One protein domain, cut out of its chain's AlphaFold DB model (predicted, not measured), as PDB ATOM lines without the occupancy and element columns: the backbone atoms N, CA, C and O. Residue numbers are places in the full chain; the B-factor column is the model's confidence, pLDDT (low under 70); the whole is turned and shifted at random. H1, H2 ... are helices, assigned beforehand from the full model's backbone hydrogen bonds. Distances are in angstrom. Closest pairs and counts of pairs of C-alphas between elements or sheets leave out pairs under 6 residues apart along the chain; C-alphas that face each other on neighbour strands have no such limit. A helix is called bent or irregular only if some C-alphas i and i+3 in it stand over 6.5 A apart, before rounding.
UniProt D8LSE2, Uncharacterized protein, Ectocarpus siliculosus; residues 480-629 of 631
ATOM      1  N   LEU A 480     -65.405 -82.746   2.825       36.53
ATOM      2  CA  LEU A 480     -64.092 -83.095   2.293       36.53
ATOM      3  C   LEU A 480     -63.553 -81.991   1.356       36.53
ATOM      4  O   LEU A 480     -62.389 -81.603   1.454       36.53
ATOM      5  N   LEU A 481     -64.426 -81.370   0.552       38.38
ATOM      6  CA  LEU A 481     -64.098 -80.156  -0.211       38.38
ATOM      7  C   LEU A 481     -63.838 -78.925   0.686       38.38
ATOM      8  O   LEU A 481     -63.001 -78.096   0.336       38.38
ATOM      9  N   ARG A 482     -64.478 -78.821   1.865       42.03
ATOM     10  CA  ARG A 482     -64.196 -77.777   2.880       42.03
ATOM     11  C   ARG A 482     -62.931 -78.049   3.713       42.03
ATOM     12  O   ARG A 482     -62.317 -77.108   4.217       42.03
ATOM     13  N   ALA A 483     -62.520 -79.311   3.840       37.97
ATOM     14  CA  ALA A 483     -61.296 -79.765   4.508       37.97
ATOM     15  C   ALA A 483     -60.051 -79.741   3.595       37.97
ATOM     16  O   ALA A 483     -58.955 -80.131   4.005       37.97
ATOM     17  N   ASN A 484     -60.208 -79.292   2.347       45.72
ATOM     18  CA  ASN A 484     -59.163 -79.295   1.337       45.72
ATOM     19  C   ASN A 484     -58.012 -78.341   1.726       45.72
ATOM     20  O   ASN A 484     -58.178 -77.123   1.777       45.72
ATOM     21  N   GLY A 485     -56.830 -78.892   2.024       42.28
ATOM     22  CA  GLY A 485     -55.834 -78.262   2.906       42.28
ATOM     23  C   GLY A 485     -55.191 -76.941   2.456       42.28
ATOM     24  O   GLY A 485     -54.519 -76.302   3.264       42.28
ATOM     25  N   LEU A 486     -55.379 -76.500   1.208       42.78
ATOM     26  CA  LEU A 486     -55.018 -75.139   0.775       42.78
ATOM     27  C   LEU A 486     -56.131 -74.134   1.099       42.78
ATOM     28  O   LEU A 486     -55.854 -73.109   1.722       42.78
ATOM     29  N   LEU A 487     -57.380 -74.479   0.768       46.91
ATOM     30  CA  LEU A 487     -58.572 -73.728   1.163       46.91
ATOM     31  C   LEU A 487     -58.665 -73.648   2.687       46.91
ATOM     32  O   LEU A 487     -58.743 -72.550   3.216       46.91
ATOM     33  N   SER A 488     -58.538 -74.762   3.416       55.56
ATOM     34  CA  SER A 488     -58.625 -74.747   4.884       55.56
ATOM     35  C   SER A 488     -57.499 -73.954   5.559       55.56
ATOM     36  O   SER A 488     -57.729 -73.405   6.632       55.56
ATOM     37  N   ARG A 489     -56.304 -73.830   4.953       59.25
ATOM     38  CA  ARG A 489     -55.226 -72.979   5.497       59.25
ATOM     39  C   ARG A 489     -55.483 -71.497   5.229       59.25
ATOM     40  O   ARG A 489     -55.346 -70.694   6.147       59.25
ATOM     41  N   ASN A 490     -55.855 -71.134   4.000       55.97
ATOM     42  CA  ASN A 490     -56.224 -69.754   3.676       55.97
ATOM     43  C   ASN A 490     -57.438 -69.325   4.515       55.97
ATOM     44  O   ASN A 490     -57.401 -68.275   5.142       55.97
ATOM     45  N   LEU A 491     -58.451 -70.185   4.623       63.25
ATOM     46  CA  LEU A 491     -59.635 -69.995   5.455       63.25
ATOM     47  C   LEU A 491     -59.277 -69.872   6.942       63.25
ATOM     48  O   LEU A 491     -59.712 -68.917   7.569       63.25
ATOM     49  N   CYS A 492     -58.425 -70.749   7.488       66.25
ATOM     50  CA  CYS A 492     -57.914 -70.649   8.862       66.25
ATOM     51  C   CYS A 492     -57.244 -69.289   9.131       66.25
ATOM     52  O   CYS A 492     -57.546 -68.634  10.132       66.25
ATOM     53  N   PHE A 493     -56.383 -68.835   8.218       60.44
ATOM     54  CA  PHE A 493     -55.687 -67.554   8.337       60.44
ATOM     55  C   PHE A 493     -56.639 -66.354   8.190       60.44
ATOM     56  O   PHE A 493     -56.572 -65.421   8.985       60.44
ATOM     57  N   LEU A 494     -57.573 -66.390   7.234       56.94
ATOM     58  CA  LEU A 494     -58.593 -65.352   7.040       56.94
ATOM     59  C   LEU A 494     -59.571 -65.280   8.224       56.94
ATOM     60  O   LEU A 494     -59.920 -64.187   8.659       56.94
ATOM     61  N   GLN A 495     -59.969 -66.423   8.786       72.38
ATOM     62  CA  GLN A 495     -60.782 -66.507  10.002       72.38
ATOM     63  C   GLN A 495     -60.037 -65.895  11.196       72.38
ATOM     64  O   GLN A 495     -60.593 -65.033  11.872       72.38
ATOM     65  N   ALA A 496     -58.754 -66.227  11.388       60.28
ATOM     66  CA  ALA A 496     -57.924 -65.619  12.429       60.28
ATOM     67  C   ALA A 496     -57.781 -64.093  12.256       60.28
ATOM     68  O   ALA A 496     -57.952 -63.351  13.223       60.28
ATOM     69  N   LEU A 497     -57.539 -63.605  11.031       61.25
ATOM     70  CA  LEU A 497     -57.488 -62.165  10.729       61.25
ATOM     71  C   LEU A 497     -58.829 -61.456  10.978       61.25
ATOM     72  O   LEU A 497     -58.845 -60.306  11.417       61.25
ATOM     73  N   ASN A 498     -59.949 -62.148  10.758       69.81
ATOM     74  CA  ASN A 498     -61.294 -61.655  11.061       69.81
ATOM     75  C   ASN A 498     -61.669 -61.775  12.558       69.81
ATOM     76  O   ASN A 498     -62.761 -61.359  12.939       69.81
ATOM     77  N   ASN A 499     -60.762 -62.260  13.419       74.50
ATOM     78  CA  ASN A 499     -60.974 -62.584  14.841       74.50
ATOM     79  C   ASN A 499     -61.972 -63.738  15.099       74.50
ATOM     80  O   ASN A 499     -62.416 -63.930  16.230       74.50
ATOM     81  N   ASP A 500     -62.288 -64.549  14.088       79.38
ATOM     82  CA  ASP A 500     -63.044 -65.798  14.235       79.38
ATOM     83  C   ASP A 500     -62.085 -66.950  14.582       79.38
ATOM     84  O   ASP A 500     -61.740 -67.801  13.756       79.38
ATOM     85  N   ILE A 501     -61.596 -66.948  15.829       73.56
ATOM     86  CA  ILE A 501     -60.682 -67.990  16.323       73.56
ATOM     87  C   ILE A 501     -61.353 -69.367  16.288       73.56
ATOM     88  O   ILE A 501     -60.690 -70.354  15.979       73.56
ATOM     89  N   ALA A 502     -62.653 -69.447  16.589       75.31
ATOM     90  CA  ALA A 502     -63.359 -70.719  16.684       75.31
ATOM     91  C   ALA A 502     -63.397 -71.438  15.327       75.31
ATOM     92  O   ALA A 502     -62.970 -72.592  15.217       75.31
ATOM     93  N   ALA A 503     -63.813 -70.739  14.266       77.19
ATOM     94  CA  ALA A 503     -63.804 -71.325  12.934       77.19
ATOM     95  C   ALA A 503     -62.374 -71.547  12.413       77.19
ATOM     96  O   ALA A 503     -62.127 -72.566  11.762       77.19
ATOM     97  N   SER A 504     -61.426 -70.658  12.754       76.38
ATOM     98  CA  SER A 504     -59.998 -70.809  12.432       76.38
ATOM     99  C   SER A 504     -59.411 -72.104  13.006       76.38
ATOM    100  O   SER A 504     -58.832 -72.901  12.266       76.38
ATOM    101  N   ALA A 505     -59.640 -72.371  14.294       76.75
ATOM    102  CA  ALA A 505     -59.201 -73.581  14.980       76.75
ATOM    103  C   ALA A 505     -59.863 -74.845  14.402       76.75
ATOM    104  O   ALA A 505     -59.169 -75.830  14.149       76.75
ATOM    105  N   GLY A 506     -61.162 -74.802  14.081       82.06
ATOM    106  CA  GLY A 506     -61.834 -75.899  13.376       82.06
ATOM    107  C   GLY A 506     -61.254 -76.157  11.976       82.06
ATOM    108  O   GLY A 506     -61.069 -77.305  11.572       82.06
ATOM    109  N   SER A 507     -60.910 -75.104  11.227       82.25
ATOM    110  CA  SER A 507     -60.256 -75.220   9.911       82.25
ATOM    111  C   SER A 507     -58.826 -75.753  10.021       82.25
ATOM    112  O   SER A 507     -58.403 -76.555   9.185       82.25
ATOM    113  N   PHE A 508     -58.101 -75.359  11.068       85.31
ATOM    114  CA  PHE A 508     -56.784 -75.884  11.403       85.31
ATOM    115  C   PHE A 508     -56.847 -77.380  11.742       85.31
ATOM    116  O   PHE A 508     -56.133 -78.163  11.116       85.31
ATOM    117  N   HIS A 509     -57.746 -77.788  12.648       85.19
ATOM    118  CA  HIS A 509     -57.931 -79.188  13.032       85.19
ATOM    119  C   HIS A 509     -58.308 -80.056  11.820       85.19
ATOM    120  O   HIS A 509     -57.619 -81.036  11.544       85.19
ATOM    121  N   ARG A 510     -59.313 -79.657  11.020       84.12
ATOM    122  CA  ARG A 510     -59.673 -80.370   9.774       84.12
ATOM    123  C   ARG A 510     -58.472 -80.567   8.847       84.12
ATOM    124  O   ARG A 510     -58.330 -81.626   8.241       84.12
ATOM    125  N   SER A 511     -57.595 -79.567   8.748       85.44
ATOM    126  CA  SER A 511     -56.406 -79.646   7.899       85.44
ATOM    127  C   SER A 511     -55.322 -80.575   8.468       85.44
ATOM    128  O   SER A 511     -54.714 -81.316   7.696       85.44
ATOM    129  N   VAL A 512     -55.131 -80.607   9.794       88.75
ATOM    130  CA  VAL A 512     -54.267 -81.594  10.473       88.75
ATOM    131  C   VAL A 512     -54.800 -83.009  10.246       88.75
ATOM    132  O   VAL A 512     -54.057 -83.876   9.792       88.75
ATOM    133  N   SER A 513     -56.095 -83.231  10.470       87.75
ATOM    134  CA  SER A 513     -56.751 -84.530  10.285       87.75
ATOM    135  C   SER A 513     -56.694 -85.015   8.830       87.75
ATOM    136  O   SER A 513     -56.485 -86.205   8.584       87.75
ATOM    137  N   ALA A 514     -56.750 -84.104   7.849       83.88
ATOM    138  CA  ALA A 514     -56.495 -84.427   6.446       83.88
ATOM    139  C   ALA A 514     -55.042 -84.875   6.186       83.88
ATOM    140  O   ALA A 514     -54.835 -85.861   5.480       83.88
ATOM    141  N   LEU A 515     -54.029 -84.214   6.766       86.75
ATOM    142  CA  LEU A 515     -52.626 -84.641   6.622       86.75
ATOM    143  C   LEU A 515     -52.319 -85.953   7.363       86.75
ATOM    144  O   LEU A 515     -51.526 -86.753   6.867       86.75
ATOM    145  N   LEU A 516     -52.961 -86.201   8.509       88.12
ATOM    146  CA  LEU A 516     -52.862 -87.467   9.245       88.12
ATOM    147  C   LEU A 516     -53.453 -88.638   8.450       88.12
ATOM    148  O   LEU A 516     -52.852 -89.709   8.390       88.12
ATOM    149  N   ARG A 517     -54.611 -88.427   7.810       85.94
ATOM    150  CA  ARG A 517     -55.254 -89.431   6.950       85.94
ATOM    151  C   ARG A 517     -54.498 -89.647   5.634       85.94
ATOM    152  O   ARG A 517     -54.486 -90.760   5.110       85.94
ATOM    153  N   TYR A 518     -53.853 -88.602   5.115       83.38
ATOM    154  CA  TYR A 518     -53.199 -88.598   3.805       83.38
ATOM    155  C   TYR A 518     -51.758 -88.058   3.867       83.38
ATOM    156  O   TYR A 518     -51.455 -87.020   3.267       83.38
ATOM    157  N   PRO A 519     -50.821 -88.766   4.530       83.00
ATOM    158  CA  PRO A 519     -49.436 -88.310   4.675       83.00
ATOM    159  C   PRO A 519     -48.712 -88.131   3.332       83.00
ATOM    160  O   PRO A 519     -47.739 -87.383   3.249       83.00
ATOM    161  N   GLY A 520     -49.200 -88.755   2.251       80.31
ATOM    162  CA  GLY A 520     -48.750 -88.494   0.881       80.31
ATOM    163  C   GLY A 520     -48.756 -87.013   0.522       80.31
ATOM    164  O   GLY A 520     -47.791 -86.534  -0.072       80.31
ATOM    165  N   LEU A 521     -49.779 -86.269   0.954       80.31
ATOM    166  CA  LEU A 521     -49.923 -84.839   0.674       80.31
ATOM    167  C   LEU A 521     -48.691 -84.027   1.099       80.31
ATOM    168  O   LEU A 521     -48.280 -83.128   0.370       80.31
ATOM    169  N   CYS A 522     -48.033 -84.399   2.200       83.69
ATOM    170  CA  CYS A 522     -46.843 -83.726   2.728       83.69
ATOM    171  C   CYS A 522     -45.631 -83.705   1.774       83.69
ATOM    172  O   CYS A 522     -44.701 -82.939   2.018       83.69
ATOM    173  N   ARG A 523     -45.617 -84.511   0.698       77.38
ATOM    174  CA  ARG A 523     -44.544 -84.498  -0.317       77.38
ATOM    175  C   ARG A 523     -44.672 -83.378  -1.348       77.38
ATOM    176  O   ARG A 523     -43.682 -83.035  -1.986       77.38
ATOM    177  N   TYR A 524     -45.858 -82.799  -1.533       74.25
ATOM    178  CA  TYR A 524     -46.009 -81.631  -2.403       74.25
ATOM    179  C   TYR A 524     -45.437 -80.399  -1.692       74.25
ATOM    180  O   TYR A 524     -45.879 -80.083  -0.593       74.25
ATOM    181  N   ASN A 525     -44.494 -79.673  -2.304       71.81
ATOM    182  CA  ASN A 525     -43.754 -78.590  -1.627       71.81
ATOM    183  C   ASN A 525     -44.640 -77.532  -0.937       71.81
ATOM    184  O   ASN A 525     -44.328 -77.090   0.164       71.81
ATOM    185  N   SER A 526     -45.772 -77.147  -1.532       75.50
ATOM    186  CA  SER A 526     -46.723 -76.223  -0.894       75.50
ATOM    187  C   SER A 526     -47.397 -76.820   0.349       75.50
ATOM    188  O   SER A 526     -47.606 -76.114   1.333       75.50
ATOM    189  N   LEU A 527     -47.704 -78.118   0.330       81.62
ATOM    190  CA  LEU A 527     -48.336 -78.845   1.432       81.62
ATOM    191  C   LEU A 527     -47.325 -79.291   2.500       81.62
ATOM    192  O   LEU A 527     -47.691 -79.384   3.668       81.62
ATOM    193  N   SER A 528     -46.048 -79.478   2.152       88.38
ATOM    194  CA  SER A 528     -44.975 -79.667   3.139       88.38
ATOM    195  C   SER A 528     -44.851 -78.426   4.029       88.38
ATOM    196  O   SER A 528     -44.801 -78.536   5.253       88.38
ATOM    197  N   HIS A 529     -44.950 -77.229   3.442       90.38
ATOM    198  CA  HIS A 529     -45.030 -75.976   4.188       90.38
ATOM    199  C   HIS A 529     -46.311 -75.845   5.026       90.38
ATOM    200  O   HIS A 529     -46.236 -75.290   6.122       90.38
ATOM    201  N   ASN A 530     -47.447 -76.403   4.585       87.81
ATOM    202  CA  ASN A 530     -48.649 -76.496   5.427       87.81
ATOM    203  C   ASN A 530     -48.381 -77.367   6.659       87.81
ATOM    204  O   ASN A 530     -48.627 -76.912   7.776       87.81
ATOM    205  N   ALA A 531     -47.805 -78.559   6.465       92.81
ATOM    206  CA  ALA A 531     -47.406 -79.447   7.554       92.81
ATOM    207  C   ALA A 531     -46.455 -78.737   8.530       92.81
ATOM    208  O   ALA A 531     -46.669 -78.809   9.734       92.81
ATOM    209  N   HIS A 532     -45.478 -77.962   8.039       94.69
ATOM    210  CA  HIS A 532     -44.602 -77.166   8.909       94.69
ATOM    211  C   HIS A 532     -45.375 -76.136   9.739       94.69
ATOM    212  O   HIS A 532     -45.141 -76.025  10.937       94.69
ATOM    213  N   THR A 533     -46.302 -75.389   9.129       92.81
ATOM    214  CA  THR A 533     -47.114 -74.383   9.844       92.81
ATOM    215  C   THR A 533     -48.119 -75.003  10.818       92.81
ATOM    216  O   THR A 533     -48.445 -74.387  11.828       92.81
ATOM    217  N   GLN A 534     -48.569 -76.232  10.565       93.75
ATOM    218  CA  GLN A 534     -49.451 -76.975  11.465       93.75
ATOM    219  C   GLN A 534     -48.690 -77.604  12.626       93.75
ATOM    220  O   GLN A 534     -49.086 -77.424  13.771       93.75
ATOM    221  N   LEU A 535     -47.551 -78.246  12.355       95.75
ATOM    222  CA  LEU A 535     -46.581 -78.615  13.383       95.75
ATOM    223  C   LEU A 535     -46.286 -77.386  14.259       95.75
ATOM    224  O   LEU A 535     -46.453 -77.465  15.473       95.75
ATOM    225  N   TRP A 536     -46.008 -76.231  13.636       95.25
ATOM    226  CA  TRP A 536     -45.791 -74.959  14.324       95.25
ATOM    227  C   TRP A 536     -46.965 -74.508  15.214       95.25
ATOM    228  O   TRP A 536     -46.768 -74.171  16.383       95.25
ATOM    229  N   GLY A 537     -48.196 -74.531  14.702       90.69
ATOM    230  CA  GLY A 537     -49.376 -74.179  15.496       90.69
ATOM    231  C   GLY A 537     -49.609 -75.141  16.667       90.69
ATOM    232  O   GLY A 537     -49.912 -74.697  17.772       90.69
ATOM    233  N   LEU A 538     -49.399 -76.446  16.459       94.31
ATOM    234  CA  LEU A 538     -49.699 -77.489  17.443       94.31
ATOM    235  C   LEU A 538     -48.827 -77.416  18.703       94.31
ATOM    236  O   LEU A 538     -49.378 -77.565  19.794       94.31
ATOM    237  N   ALA A 539     -47.515 -77.153  18.605       94.94
ATOM    238  CA  ALA A 539     -46.712 -77.018  19.831       94.94
ATOM    239  C   ALA A 539     -46.865 -75.659  20.524       94.94
ATOM    240  O   ALA A 539     -46.834 -75.616  21.752       94.94
ATOM    241  N   ASN A 540     -47.146 -74.573  19.790       91.38
ATOM    242  CA  ASN A 540     -47.521 -73.301  20.425       91.38
ATOM    243  C   ASN A 540     -48.852 -73.426  21.189       91.38
ATOM    244  O   ASN A 540     -48.956 -72.954  22.317       91.38
ATOM    245  N   ALA A 541     -49.821 -74.159  20.631       88.31
ATOM    246  CA  ALA A 541     -51.065 -74.556  21.299       88.31
ATOM    247  C   ALA A 541     -50.891 -75.682  22.345       88.31
ATOM    248  O   ALA A 541     -51.875 -76.177  22.887       88.31
ATOM    249  N   ARG A 542     -49.655 -76.137  22.597       93.12
ATOM    250  CA  ARG A 542     -49.284 -77.227  23.518       93.12
ATOM    251  C   ARG A 542     -49.997 -78.575  23.297       93.12
ATOM    252  O   ARG A 542     -49.973 -79.438  24.176       93.12
ATOM    253  N   ARG A 543     -50.572 -78.825  22.113       93.19
ATOM    254  CA  ARG A 543     -51.289 -80.071  21.768       93.19
ATOM    255  C   ARG A 543     -50.287 -81.188  21.401       93.19
ATOM    256  O   ARG A 543     -50.178 -81.579  20.238       93.19
ATOM    257  N   ARG A 544     -49.532 -81.689  22.394       96.31
ATOM    258  CA  ARG A 544     -48.422 -82.659  22.215       96.31
ATOM    259  C   ARG A 544     -48.808 -83.890  21.393       96.31
ATOM    260  O   ARG A 544     -48.078 -84.245  20.476       96.31
ATOM    261  N   GLU A 545     -49.935 -84.527  21.691       96.00
ATOM    262  CA  GLU A 545     -50.349 -85.768  21.015       96.00
ATOM    263  C   GLU A 545     -50.595 -85.555  19.516       96.00
ATOM    264  O   GLU A 545     -50.084 -86.300  18.682       96.00
ATOM    265  N   HIS A 546     -51.299 -84.476  19.172       94.75
ATOM    266  CA  HIS A 546     -51.555 -84.075  17.792       94.75
ATOM    267  C   HIS A 546     -50.262 -83.701  17.054       94.75
ATOM    268  O   HIS A 546     -50.088 -84.057  15.887       94.75
ATOM    269  N   TYR A 547     -49.340 -83.006  17.732       96.88
ATOM    270  CA  TYR A 547     -48.021 -82.703  17.183       96.88
ATOM    271  C   TYR A 547     -47.238 -83.980  16.865       96.88
ATOM    272  O   TYR A 547     -46.748 -84.131  15.750       96.88
ATOM    273  N   GLU A 548     -47.143 -84.908  17.819       97.75
ATOM    274  CA  GLU A 548     -46.412 -86.165  17.651       97.75
ATOM    275  C   GLU A 548     -47.038 -87.053  16.568       97.75
ATOM    276  O   GLU A 548     -46.310 -87.624  15.754       97.75
ATOM    277  N   ALA A 549     -48.371 -87.101  16.477       96.25
ATOM    278  CA  ALA A 549     -49.074 -87.785  15.395       96.25
ATOM    279  C   ALA A 549     -48.735 -87.178  14.022       96.25
ATOM    280  O   ALA A 549     -48.330 -87.901  13.106       96.25
ATOM    281  N   LEU A 550     -48.828 -85.847  13.876       96.00
ATOM    282  CA  LEU A 550     -48.521 -85.174  12.610       96.00
ATOM    283  C   LEU A 550     -47.035 -85.304  12.262       96.00
ATOM    284  O   LEU A 550     -46.689 -85.505  11.101       96.00
ATOM    285  N   ARG A 551     -46.148 -85.260  13.261       96.88
ATOM    286  CA  ARG A 551     -44.705 -85.457  13.106       96.88
ATOM    287  C   ARG A 551     -44.377 -86.870  12.631       96.88
ATOM    288  O   ARG A 551     -43.565 -87.024  11.718       96.88
ATOM    289  N   ALA A 552     -45.011 -87.886  13.214       96.19
ATOM    290  CA  ALA A 552     -44.847 -89.283  12.817       96.19
ATOM    291  C   ALA A 552     -45.361 -89.544  11.391       96.19
ATOM    292  O   ALA A 552     -44.735 -90.300  10.651       96.19
ATOM    293  N   ALA A 553     -46.446 -88.879  10.981       93.38
ATOM    294  CA  ALA A 553     -46.966 -88.914   9.613       93.38
ATOM    295  C   ALA A 553     -46.076 -88.140   8.612       93.38
ATOM    296  O   ALA A 553     -45.875 -88.576   7.478       93.38
ATOM    297  N   TYR A 554     -45.519 -87.000   9.032       94.62
ATOM    298  CA  TYR A 554     -44.735 -86.090   8.194       94.62
ATOM    299  C   TYR A 554     -43.287 -86.557   7.965       94.62
ATOM    300  O   TYR A 554     -42.808 -86.550   6.830       94.62
ATOM    301  N   ASN A 555     -42.575 -86.984   9.014       95.56
ATOM    302  CA  ASN A 555     -41.139 -87.281   8.937       95.56
ATOM    303  C   ASN A 555     -40.754 -88.364   7.899       95.56
ATOM    304  O   ASN A 555     -39.775 -88.142   7.187       95.56
ATOM    305  N   PRO A 556     -41.503 -89.473   7.710       91.94
ATOM    306  CA  PRO A 556     -41.237 -90.455   6.646       91.94
ATOM    307  C   PRO A 556     -41.407 -89.912   5.218       91.94
ATOM    308  O   PRO A 556     -41.001 -90.558   4.250       91.94
ATOM    309  N   MET A 557     -42.047 -88.750   5.075       88.31
ATOM    310  CA  MET A 557     -42.346 -88.097   3.800       88.31
ATOM    311  C   MET A 557     -41.395 -86.936   3.505       88.31
ATOM    312  O   MET A 557     -41.389 -86.414   2.389       88.31
ATOM    313  N   ARG A 558     -40.562 -86.565   4.482       87.94
ATOM    314  CA  ARG A 558     -39.531 -85.542   4.357       87.94
ATOM    315  C   ARG A 558     -38.339 -86.073   3.536       87.94
ATOM    316  O   ARG A 558     -37.932 -87.219   3.731       87.94
ATOM    317  N   PRO A 559     -37.739 -85.269   2.637       85.19
ATOM    318  CA  PRO A 559     -36.505 -85.647   1.951       85.19
ATOM    319  C   PRO A 559     -35.376 -85.971   2.936       85.19
ATOM    320  O   PRO A 559     -35.135 -85.209   3.869       85.19
ATOM    321  N   ALA A 560     -34.636 -87.054   2.684       85.25
ATOM    322  CA  ALA A 560     -33.558 -87.535   3.560       85.25
ATOM    323  C   ALA A 560     -32.361 -86.566   3.708       85.25
ATOM    324  O   ALA A 560     -31.494 -86.784   4.547       85.25
ATOM    325  N   SER A 561     -32.302 -85.507   2.895       86.19
ATOM    326  CA  SER A 561     -31.335 -84.409   3.008       86.19
ATOM    327  C   SER A 561     -31.686 -83.382   4.091       86.19
ATOM    328  O   SER A 561     -30.851 -82.539   4.411       86.19
ATOM    329  N   LEU A 562     -32.901 -83.426   4.647       86.50
ATOM    330  CA  LEU A 562     -33.345 -82.537   5.716       86.50
ATOM    331  C   LEU A 562     -33.410 -83.285   7.049       86.50
ATOM    332  O   LEU A 562     -33.895 -84.414   7.109       86.50
ATOM    333  N   SER A 563     -33.020 -82.611   8.132       92.56
ATOM    334  CA  SER A 563     -33.275 -83.078   9.499       92.56
ATOM    335  C   SER A 563     -34.765 -83.391   9.699       92.56
ATOM    336  O   SER A 563     -35.596 -82.622   9.218       92.56
ATOM    337  N   PRO A 564     -35.145 -84.471  10.405       96.12
ATOM    338  CA  PRO A 564     -36.541 -84.698  10.777       96.12
ATOM    339  C   PRO A 564     -37.056 -83.543  11.646       96.12
ATOM    340  O   PRO A 564     -36.276 -82.894  12.338       96.12
ATOM    341  N   ALA A 565     -38.370 -83.305  11.652       96.81
ATOM    342  CA  ALA A 565     -38.959 -82.435  12.666       96.81
ATOM    343  C   ALA A 565     -38.711 -83.052  14.065       96.81
ATOM    344  O   ALA A 565     -38.896 -84.274  14.220       96.81
ATOM    345  N   PRO A 566     -38.258 -82.249  15.050       97.81
ATOM    346  CA  PRO A 566     -37.838 -82.734  16.365       97.81
ATOM    347  C   PRO A 566     -39.026 -83.269  17.176       97.81
ATOM    348  O   PRO A 566     -40.162 -82.898  16.898       97.81
ATOM    349  N   PRO A 567     -38.815 -84.141  18.175       98.25
ATOM    350  CA  PRO A 567     -39.809 -84.395  19.218       98.25
ATOM    351  C   PRO A 567     -40.337 -83.093  19.838       98.25
ATOM    352  O   PRO A 567     -39.617 -82.096  19.902       98.25
ATOM    353  N   PHE A 568     -41.573 -83.112  20.337       97.75
ATOM    354  CA  PHE A 568     -42.243 -81.939  20.914       97.75
ATOM    355  C   PHE A 568     -41.399 -81.230  21.985       97.75
ATOM    356  O   PHE A 568     -41.363 -80.005  22.032       97.75
ATOM    357  N   ASP A 569     -40.706 -82.007  22.822       97.38
ATOM    358  CA  ASP A 569     -39.891 -81.507  23.939       97.38
ATOM    359  C   ASP A 569     -38.490 -81.021  23.523       97.38
ATOM    360  O   ASP A 569     -37.792 -80.401  24.321       97.38
ATOM    361  N   GLU A 570     -38.074 -81.300  22.284       97.38
ATOM    362  CA  GLU A 570     -36.776 -80.902  21.717       97.38
ATOM    363  C   GLU A 570     -36.894 -79.703  20.760       97.38
ATOM    364  O   GLU A 570     -35.886 -79.138  20.338       97.38
ATOM    365  N   TRP A 571     -38.117 -79.296  20.414       95.56
ATOM    366  CA  TRP A 571     -38.374 -78.092  19.631       95.56
ATOM    367  C   TRP A 571     -37.945 -76.833  20.390       95.56
ATOM    368  O   TRP A 571     -38.349 -76.602  21.531       95.56
ATOM    369  N   THR A 572     -37.272 -75.919  19.686       95.69
ATOM    370  CA  THR A 572     -37.047 -74.527  20.112       95.69
ATOM    371  C   THR A 572     -37.727 -73.478  19.216       95.69
ATOM    372  O   THR A 572     -38.180 -72.452  19.726       95.69
ATOM    373  N   GLY A 573     -37.900 -73.723  17.910       95.00
ATOM    374  CA  GLY A 573     -38.575 -72.780  17.008       95.00
ATOM    375  C   GLY A 573     -39.009 -73.342  15.651       95.00
ATOM    376  O   GLY A 573     -38.782 -74.501  15.314       95.00
ATOM    377  N   MET A 574     -39.604 -72.476  14.815       95.88
ATOM    378  CA  MET A 574     -39.933 -72.818  13.419       95.88
ATOM    379  C   MET A 574     -38.689 -73.234  12.619       95.88
ATOM    380  O   MET A 574     -38.816 -74.062  11.728       95.88
ATOM    381  N   SER A 575     -37.496 -72.725  12.946       94.56
ATOM    382  CA  SER A 575     -36.216 -73.138  12.343       94.56
ATOM    383  C   SER A 575     -35.992 -74.652  12.385       94.56
ATOM    384  O   SER A 575     -35.577 -75.240  11.390       94.56
ATOM    385  N   ASP A 576     -36.345 -75.293  13.499       94.50
ATOM    386  CA  ASP A 576     -36.085 -76.718  13.733       94.50
ATOM    387  C   ASP A 576     -37.028 -77.599  12.900       94.50
ATOM    388  O   ASP A 576     -36.718 -78.740  12.554       94.50
ATOM    389  N   ILE A 577     -38.179 -77.040  12.518       94.94
ATOM    390  CA  ILE A 577     -39.100 -77.647  11.563       94.94
ATOM    391  C   ILE A 577     -38.667 -77.294  10.137       94.94
ATOM    392  O   ILE A 577     -38.496 -78.195   9.319       94.94
ATOM    393  N   CYS A 578     -38.516 -76.008   9.806       94.75
ATOM    394  CA  CYS A 578     -38.224 -75.518   8.464       94.75
ATOM    395  C   CYS A 578     -37.692 -74.070   8.429       94.75
ATOM    396  O   CYS A 578     -38.411 -73.109   8.703       94.75
ATOM    397  N   ASP A 579     -36.477 -73.896   7.902       91.56
ATOM    398  CA  ASP A 579     -35.868 -72.583   7.645       91.56
ATOM    399  C   ASP A 579     -36.462 -71.797   6.459       91.56
ATOM    400  O   ASP A 579     -36.059 -70.655   6.204       91.56
ATOM    401  N   HIS A 580     -37.411 -72.360   5.704       90.00
ATOM    402  CA  HIS A 580     -37.962 -71.685   4.530       90.00
ATOM    403  C   HIS A 580     -38.649 -70.361   4.936       90.00
ATOM    404  O   HIS A 580     -39.525 -70.382   5.807       90.00
ATOM    405  N   PRO A 581     -38.303 -69.199   4.339       87.25
ATOM    406  CA  PRO A 581     -38.808 -67.902   4.806       87.25
ATOM    407  C   PRO A 581     -40.331 -67.756   4.798       87.25
ATOM    408  O   PRO A 581     -40.863 -67.054   5.649       87.25
ATOM    409  N   TYR A 582     -41.040 -68.483   3.924       86.56
ATOM    410  CA  TYR A 582     -42.502 -68.582   3.999       86.56
ATOM    411  C   TYR A 582     -42.980 -69.107   5.365       86.56
ATOM    412  O   TYR A 582     -43.826 -68.487   6.005       86.56
ATOM    413  N   CYS A 583     -42.416 -70.226   5.838       92.12
ATOM    414  CA  CYS A 583     -42.797 -70.844   7.108       92.12
ATOM    415  C   CYS A 583     -42.462 -69.930   8.294       92.12
ATOM    416  O   CYS A 583     -43.294 -69.767   9.182       92.12
ATOM    417  N   ARG A 584     -41.289 -69.280   8.276       91.69
ATOM    418  CA  ARG A 584     -40.905 -68.299   9.306       91.69
ATOM    419  C   ARG A 584     -41.845 -67.097   9.353       91.69
ATOM    420  O   ARG A 584     -42.365 -66.804  10.421       91.69
ATOM    421  N   ASN A 585     -42.160 -66.486   8.212       87.19
ATOM    422  CA  ASN A 585     -43.107 -65.370   8.163       87.19
ATOM    423  C   ASN A 585     -44.512 -65.774   8.659       87.19
ATOM    424  O   ASN A 585     -45.139 -65.008   9.381       87.19
ATOM    425  N   VAL A 586     -45.010 -66.974   8.329       84.12
ATOM    426  CA  VAL A 586     -46.297 -67.448   8.883       84.12
ATOM    427  C   VAL A 586     -46.214 -67.645  10.398       84.12
ATOM    428  O   VAL A 586     -47.114 -67.201  11.105       84.12
ATOM    429  N   ALA A 587     -45.137 -68.250  10.908       88.12
ATOM    430  CA  ALA A 587     -44.917 -68.400  12.348       88.12
ATOM    431  C   ALA A 587     -44.869 -67.043  13.070       88.12
ATOM    432  O   ALA A 587     -45.513 -66.873  14.102       88.12
ATOM    433  N   GLU A 588     -44.157 -66.061  12.518       88.00
ATOM    434  CA  GLU A 588     -44.078 -64.691  13.041       88.00
ATOM    435  C   GLU A 588     -45.456 -64.004  13.035       88.00
ATOM    436  O   GLU A 588     -45.876 -63.462  14.059       88.00
ATOM    437  N   GLN A 589     -46.207 -64.090  11.930       84.56
ATOM    438  CA  GLN A 589     -47.551 -63.509  11.817       84.56
ATOM    439  C   GLN A 589     -48.558 -64.165  12.771       84.56
ATOM    440  O   GLN A 589     -49.317 -63.460  13.437       84.56
ATOM    441  N   MET A 590     -48.547 -65.496  12.891       80.25
ATOM    442  CA  MET A 590     -49.391 -66.209  13.853       80.25
ATOM    443  C   MET A 590     -48.986 -65.884  15.298       80.25
ATOM    444  O   MET A 590     -49.862 -65.647  16.125       80.25
ATOM    445  N   SER A 591     -47.686 -65.790  15.601       84.12
ATOM    446  CA  SER A 591     -47.192 -65.379  16.928       84.12
ATOM    447  C   SER A 591     -47.688 -63.982  17.301       84.12
ATOM    448  O   SER A 591     -48.171 -63.779  18.413       84.12
ATOM    449  N   ALA A 592     -47.614 -63.030  16.366       82.44
ATOM    450  CA  ALA A 592     -48.110 -61.672  16.561       82.44
ATOM    451  C   ALA A 592     -49.636 -61.636  16.756       82.44
ATOM    452  O   ALA A 592     -50.120 -60.936  17.646       82.44
ATOM    453  N   ALA A 593     -50.390 -62.423  15.978       76.75
ATOM    454  CA  ALA A 593     -51.841 -62.539  16.118       76.75
ATOM    455  C   ALA A 593     -52.244 -63.120  17.486       76.75
ATOM    456  O   ALA A 593     -53.084 -62.533  18.170       76.75
ATOM    457  N   PHE A 594     -51.604 -64.212  17.925       72.69
ATOM    458  CA  PHE A 594     -51.833 -64.788  19.253       72.69
ATOM    459  C   PHE A 594     -51.449 -63.811  20.368       72.69
ATOM    460  O   PHE A 594     -52.256 -63.582  21.265       72.69
ATOM    461  N   ALA A 595     -50.271 -63.180  20.301       75.69
ATOM    462  CA  ALA A 595     -49.827 -62.213  21.307       75.69
ATOM    463  C   ALA A 595     -50.799 -61.027  21.438       75.69
ATOM    464  O   ALA A 595     -51.195 -60.674  22.546       75.69
ATOM    465  N   HIS A 596     -51.250 -60.457  20.317       73.81
ATOM    466  CA  HIS A 596     -52.250 -59.388  20.310       73.81
ATOM    467  C   HIS A 596     -53.601 -59.848  20.883       73.81
ATOM    468  O   HIS A 596     -54.253 -59.086  21.602       73.81
ATOM    469  N   HIS A 597     -54.010 -61.095  20.628       69.12
ATOM    470  CA  HIS A 597     -55.237 -61.628  21.213       69.12
ATOM    471  C   HIS A 597     -55.109 -61.879  22.724       69.12
ATOM    472  O   HIS A 597     -56.038 -61.559  23.462       69.12
ATOM    473  N   PHE A 598     -53.960 -62.363  23.206       59.44
ATOM    474  CA  PHE A 598     -53.675 -62.480  24.642       59.44
ATOM    475  C   PHE A 598     -53.664 -61.113  25.344       59.44
ATOM    476  O   PHE A 598     -54.225 -60.995  26.430       59.44
ATOM    477  N   VAL A 599     -53.101 -60.069  24.721       66.00
ATOM    478  CA  VAL A 599     -53.127 -58.698  25.271       66.00
ATOM    479  C   VAL A 599     -54.559 -58.167  25.363       66.00
ATOM    480  O   VAL A 599     -54.970 -57.740  26.439       66.00
ATOM    481  N   LYS A 600     -55.365 -58.276  24.296       66.56
ATOM    482  CA  LYS A 600     -56.787 -57.881  24.336       66.56
ATOM    483  C   LYS A 600     -57.578 -58.611  25.423       66.56
ATOM    484  O   LYS A 600     -58.418 -58.007  26.081       66.56
ATOM    485  N   VAL A 601     -57.293 -59.898  25.608       58.53
ATOM    486  CA  VAL A 601     -57.912 -60.744  26.634       58.53
ATOM    487  C   VAL A 601     -57.490 -60.324  28.053       58.53
ATOM    488  O   VAL A 601     -58.304 -60.379  28.971       58.53
ATOM    489  N   GLN A 602     -56.262 -59.833  28.249       48.44
ATOM    490  CA  GLN A 602     -55.842 -59.217  29.515       48.44
ATOM    491  C   GLN A 602     -56.507 -57.847  29.750       48.44
ATOM    492  O   GLN A 602     -56.913 -57.555  30.876       48.44
ATOM    493  N   GLU A 603     -56.658 -57.024  28.707       68.44
ATOM    494  CA  GLU A 603     -57.293 -55.698  28.784       68.44
ATOM    495  C   GLU A 603     -58.800 -55.767  29.087       68.44
ATOM    496  O   GLU A 603     -59.322 -54.895  29.782       68.44
ATOM    497  N   SER A 604     -59.500 -56.821  28.648       61.50
ATOM    498  CA  SER A 604     -60.907 -57.079  29.008       61.50
ATOM    499  C   SER A 604     -61.124 -57.533  30.462       61.50
ATOM    500  O   SER A 604     -62.260 -57.798  30.855       61.50
ATOM    501  N   GLY A 605     -60.056 -57.617  31.260       40.16
ATOM    502  CA  GLY A 605     -60.024 -58.357  32.517       40.16
ATOM    503  C   GLY A 605     -59.695 -59.828  32.238       40.16
ATOM    504  O   GLY A 605     -60.323 -60.422  31.362       40.16
ATOM    505  N   PRO A 606     -58.708 -60.423  32.934       31.69
ATOM    506  CA  PRO A 606     -58.168 -61.716  32.546       31.69
ATOM    507  C   PRO A 606     -59.166 -62.852  32.828       31.69
ATOM    508  O   PRO A 606     -59.442 -63.114  34.004       31.69
ATOM    509  N   PRO A 607     -59.628 -63.604  31.812       42.19
ATOM    510  CA  PRO A 607     -59.887 -65.019  32.022       42.19
ATOM    511  C   PRO A 607     -58.580 -65.679  32.482       42.19
ATOM    512  O   PRO A 607     -57.478 -65.272  32.090       42.19
ATOM    513  N   SER A 608     -58.673 -66.677  33.356       46.41
ATOM    514  CA  SER A 608     -57.488 -67.391  33.836       46.41
ATOM    515  C   SER A 608     -56.722 -68.067  32.686       46.41
ATOM    516  O   SER A 608     -57.274 -68.344  31.623       46.41
ATOM    517  N   VAL A 609     -55.441 -68.404  32.898       40.62
ATOM    518  CA  VAL A 609     -54.683 -69.228  31.928       40.62
ATOM    519  C   VAL A 609     -55.430 -70.536  31.636       40.62
ATOM    520  O   VAL A 609     -55.490 -70.965  30.489       40.62
ATOM    521  N   ALA A 610     -56.095 -71.093  32.656       45.19
ATOM    522  CA  ALA A 610     -56.982 -72.236  32.509       45.19
ATOM    523  C   ALA A 610     -58.187 -71.950  31.599       45.19
ATOM    524  O   ALA A 610     -58.572 -72.837  30.861       45.19
ATOM    525  N   GLU A 611     -58.768 -70.748  31.585       42.44
ATOM    526  CA  GLU A 611     -59.863 -70.383  30.671       42.44
ATOM    527  C   GLU A 611     -59.405 -70.149  29.225       42.44
ATOM    528  O   GLU A 611     -60.159 -70.461  28.309       42.44
ATOM    529  N   CYS A 612     -58.184 -69.657  28.979       41.50
ATOM    530  CA  CYS A 612     -57.635 -69.598  27.615       41.50
ATOM    531  C   CYS A 612     -57.285 -70.992  27.082       41.50
ATOM    532  O   CYS A 612     -57.652 -71.320  25.951       41.50
ATOM    533  N   ASP A 613     -56.643 -71.824  27.911       45.44
ATOM    534  CA  ASP A 613     -56.410 -73.231  27.585       45.44
ATOM    535  C   ASP A 613     -57.747 -73.962  27.404       45.44
ATOM    536  O   ASP A 613     -57.887 -74.685  26.426       45.44
ATOM    537  N   VAL A 614     -58.761 -73.722  28.249       50.41
ATOM    538  CA  VAL A 614     -60.125 -74.274  28.107       50.41
ATOM    539  C   VAL A 614     -60.865 -73.703  26.902       50.41
ATOM    540  O   VAL A 614     -61.648 -74.436  26.324       50.41
ATOM    541  N   ALA A 615     -60.639 -72.468  26.454       46.59
ATOM    542  CA  ALA A 615     -61.291 -71.951  25.249       46.59
ATOM    543  C   ALA A 615     -60.733 -72.620  23.984       46.59
ATOM    544  O   ALA A 615     -61.498 -73.097  23.146       46.59
ATOM    545  N   LEU A 616     -59.403 -72.717  23.867       46.28
ATOM    546  CA  LEU A 616     -58.764 -73.401  22.740       46.28
ATOM    547  C   LEU A 616     -58.997 -74.920  22.802       46.28
ATOM    548  O   LEU A 616     -59.262 -75.541  21.777       46.28
ATOM    549  N   THR A 617     -58.961 -75.500  24.003       51.69
ATOM    550  CA  THR A 617     -59.269 -76.915  24.249       51.69
ATOM    551  C   THR A 617     -60.738 -77.204  23.991       51.69
ATOM    552  O   THR A 617     -61.006 -78.096  23.219       51.69
ATOM    553  N   ALA A 618     -61.705 -76.433  24.488       49.91
ATOM    554  CA  ALA A 618     -63.126 -76.694  24.234       49.91
ATOM    555  C   ALA A 618     -63.495 -76.568  22.750       49.91
ATOM    556  O   ALA A 618     -64.276 -77.376  22.265       49.91
ATOM    557  N   VAL A 619     -62.919 -75.611  22.013       45.41
ATOM    558  CA  VAL A 619     -63.138 -75.492  20.559       45.41
ATOM    559  C   VAL A 619     -62.561 -76.693  19.796       45.41
ATOM    560  O   VAL A 619     -63.174 -77.163  18.838       45.41
ATOM    561  N   LEU A 620     -61.398 -77.207  20.207       48.47
ATOM    562  CA  LEU A 620     -60.765 -78.363  19.564       48.47
ATOM    563  C   LEU A 620     -61.380 -79.700  20.021       48.47
ATOM    564  O   LEU A 620     -61.602 -80.573  19.196       48.47
ATOM    565  N   ASP A 621     -61.743 -79.835  21.292       48.41
ATOM    566  CA  ASP A 621     -62.353 -81.027  21.884       48.41
ATOM    567  C   ASP A 621     -63.826 -81.183  21.446       48.41
ATOM    568  O   ASP A 621     -64.304 -82.305  21.287       48.41
ATOM    569  N   GLN A 622     -64.549 -80.082  21.181       47.19
ATOM    570  CA  GLN A 622     -65.853 -80.124  20.495       47.19
ATOM    571  C   GLN A 622     -65.709 -80.674  19.067       47.19
ATOM    572  O   GLN A 622     -66.519 -81.495  18.647       47.19
ATOM    573  N   SER A 623     -64.644 -80.288  18.354       44.16
ATOM    574  CA  SER A 623     -64.302 -80.851  17.040       44.16
ATOM    575  C   SER A 623     -63.916 -82.335  17.132       44.16
ATOM    576  O   SER A 623     -64.357 -83.125  16.300       44.16
ATOM    577  N   ASP A 624     -63.135 -82.739  18.138       42.91
ATOM    578  CA  ASP A 624     -62.750 -84.143  18.355       42.91
ATOM    579  C   ASP A 624     -63.975 -85.027  18.673       42.91
ATOM    580  O   ASP A 624     -64.076 -86.153  18.178       42.91
ATOM    581  N   ALA A 625     -64.941 -84.512  19.444       40.72
ATOM    582  CA  ALA A 625     -66.181 -85.215  19.775       40.72
ATOM    583  C   ALA A 625     -67.083 -85.466  18.550       40.72
ATOM    584  O   ALA A 625     -67.653 -86.550  18.432       40.72
ATOM    585  N   GLU A 626     -67.185 -84.502  17.627       40.03
ATOM    586  CA  GLU A 626     -67.930 -84.663  16.367       40.03
ATOM    587  C   GLU A 626     -67.181 -85.556  15.356       40.03
ATOM    588  O   GLU A 626     -67.806 -86.319  14.620       40.03
ATOM    589  N   ALA A 627     -65.842 -85.524  15.340       42.41
ATOM    590  CA  ALA A 627     -65.031 -86.289  14.391       42.41
ATOM    591  C   ALA A 627     -64.879 -87.786  14.737       42.41
ATOM    592  O   ALA A 627     -64.671 -88.603  13.835       42.41
ATOM    593  N   LEU A 628     -64.956 -88.164  16.020       30.31
ATOM    594  CA  LEU A 628     -64.734 -89.547  16.475       30.31
ATOM    595  C   LEU A 628     -66.001 -90.421  16.505       30.31
ATOM    596  O   LEU A 628     -65.875 -91.647  16.521       30.31
ATOM    597  N   TYR A 629     -67.198 -89.826  16.479       31.59
ATOM    598  CA  TYR A 629     -68.477 -90.549  16.461       31.59
ATOM    599  C   TYR A 629     -69.512 -89.890  15.529       31.59
ATOM    600  O   TYR A 629     -70.447 -89.246  16.011       31.59
TER     601      TYR A 629
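This is residues 480 to 629 of the 631 residues of an uncharacterized protein of Ectocarpus siliculosus (UniProt D8LSE2). Helix H4 lies in the middle, with H2, H5, H6 and the first turns of the long helix H7 round it. Two helical hairpins, H1 with H2 and H4 with H5, are packed together with H2 crossing H4 and H5 steeply, while H8 packs on H2 away from H4. The 150 printed residues hold eight named helices, H1 to H8 in order, and no named strand; the class is all helix. The whole is compact, with a radius of gyration of the C-alphas of 15.1 A and spans of 49 by 35 by 26 A.

H1, residues 487 to 497, and H2, residues 501 to 517, touch as a helical hairpin at a shallow tilt of 25 degrees, opposite ways; their closest C-alphas, of Cys 492 and Ser 504, are 4.1 A apart. H3, residues 519 to 523, and the hub H4, residues 525 to 540, touch only at the corner, closest at C-alphas 522 and 528, 4.5 A. H2 touches H4 with residues 508 to 515 alone, closest at C-alphas 512 and 534, 6.7 A, at a steep tilt of 58 degrees. H5, residues 544 to 557, forms a helical hairpin with H4 at 22 degrees, a shallow tilt, closest at C-alphas 538 and 547, 5.5 A. H5 also touches H3, closest at C-alphas 519 and 553, 5.6 A. H6, residues 574 to 577, touches H4, closest at C-alphas 532 and 577, 6.1 A. H7, residues 581 to 603, touches H4 with residues 582 to 587 alone, at a shallow tilt of 31 degrees, the same way; C-alphas 533 and 583 are closest, 6.2 A. H8, residues 609 to 628, touches H2, closest at C-alphas 502 and 619, 6.2 A, and is apart from H7. Every O i to N i+4 pair is within hydrogen-bond range in H1, H2, H4, H7 and H8; H5 has 8 of 10, H3 has 0 of 1 but 2 of 2 O i to N i+3 pairs, and H6 is too short for an O i to N i+4 pair.

H1 begins at C-alpha 487 (-58.572, -73.728, 1.163). H2 is 24.0 A long, H4 23.0 A and H5 20.1 A. H5 is only just irregular, with C-alphas 553 and 556 6.6 A apart. H7, the longest, measures 32.6 A. H8 measures 27.4 A, has a kink of 29 degrees near residue 617, and ends at C-alpha 628 (-64.734, -89.547, 16.475).

The two farthest C-alphas, of Ala 560 and Gly 605, are 48.9 A apart. The printed part has no cut. The link from H5 to H6, residues 558 to 573, is long. The mean pLDDT of the printed part is 74.9; residues 480 to 494, 496 to 498 and 597 to 629 are under 70.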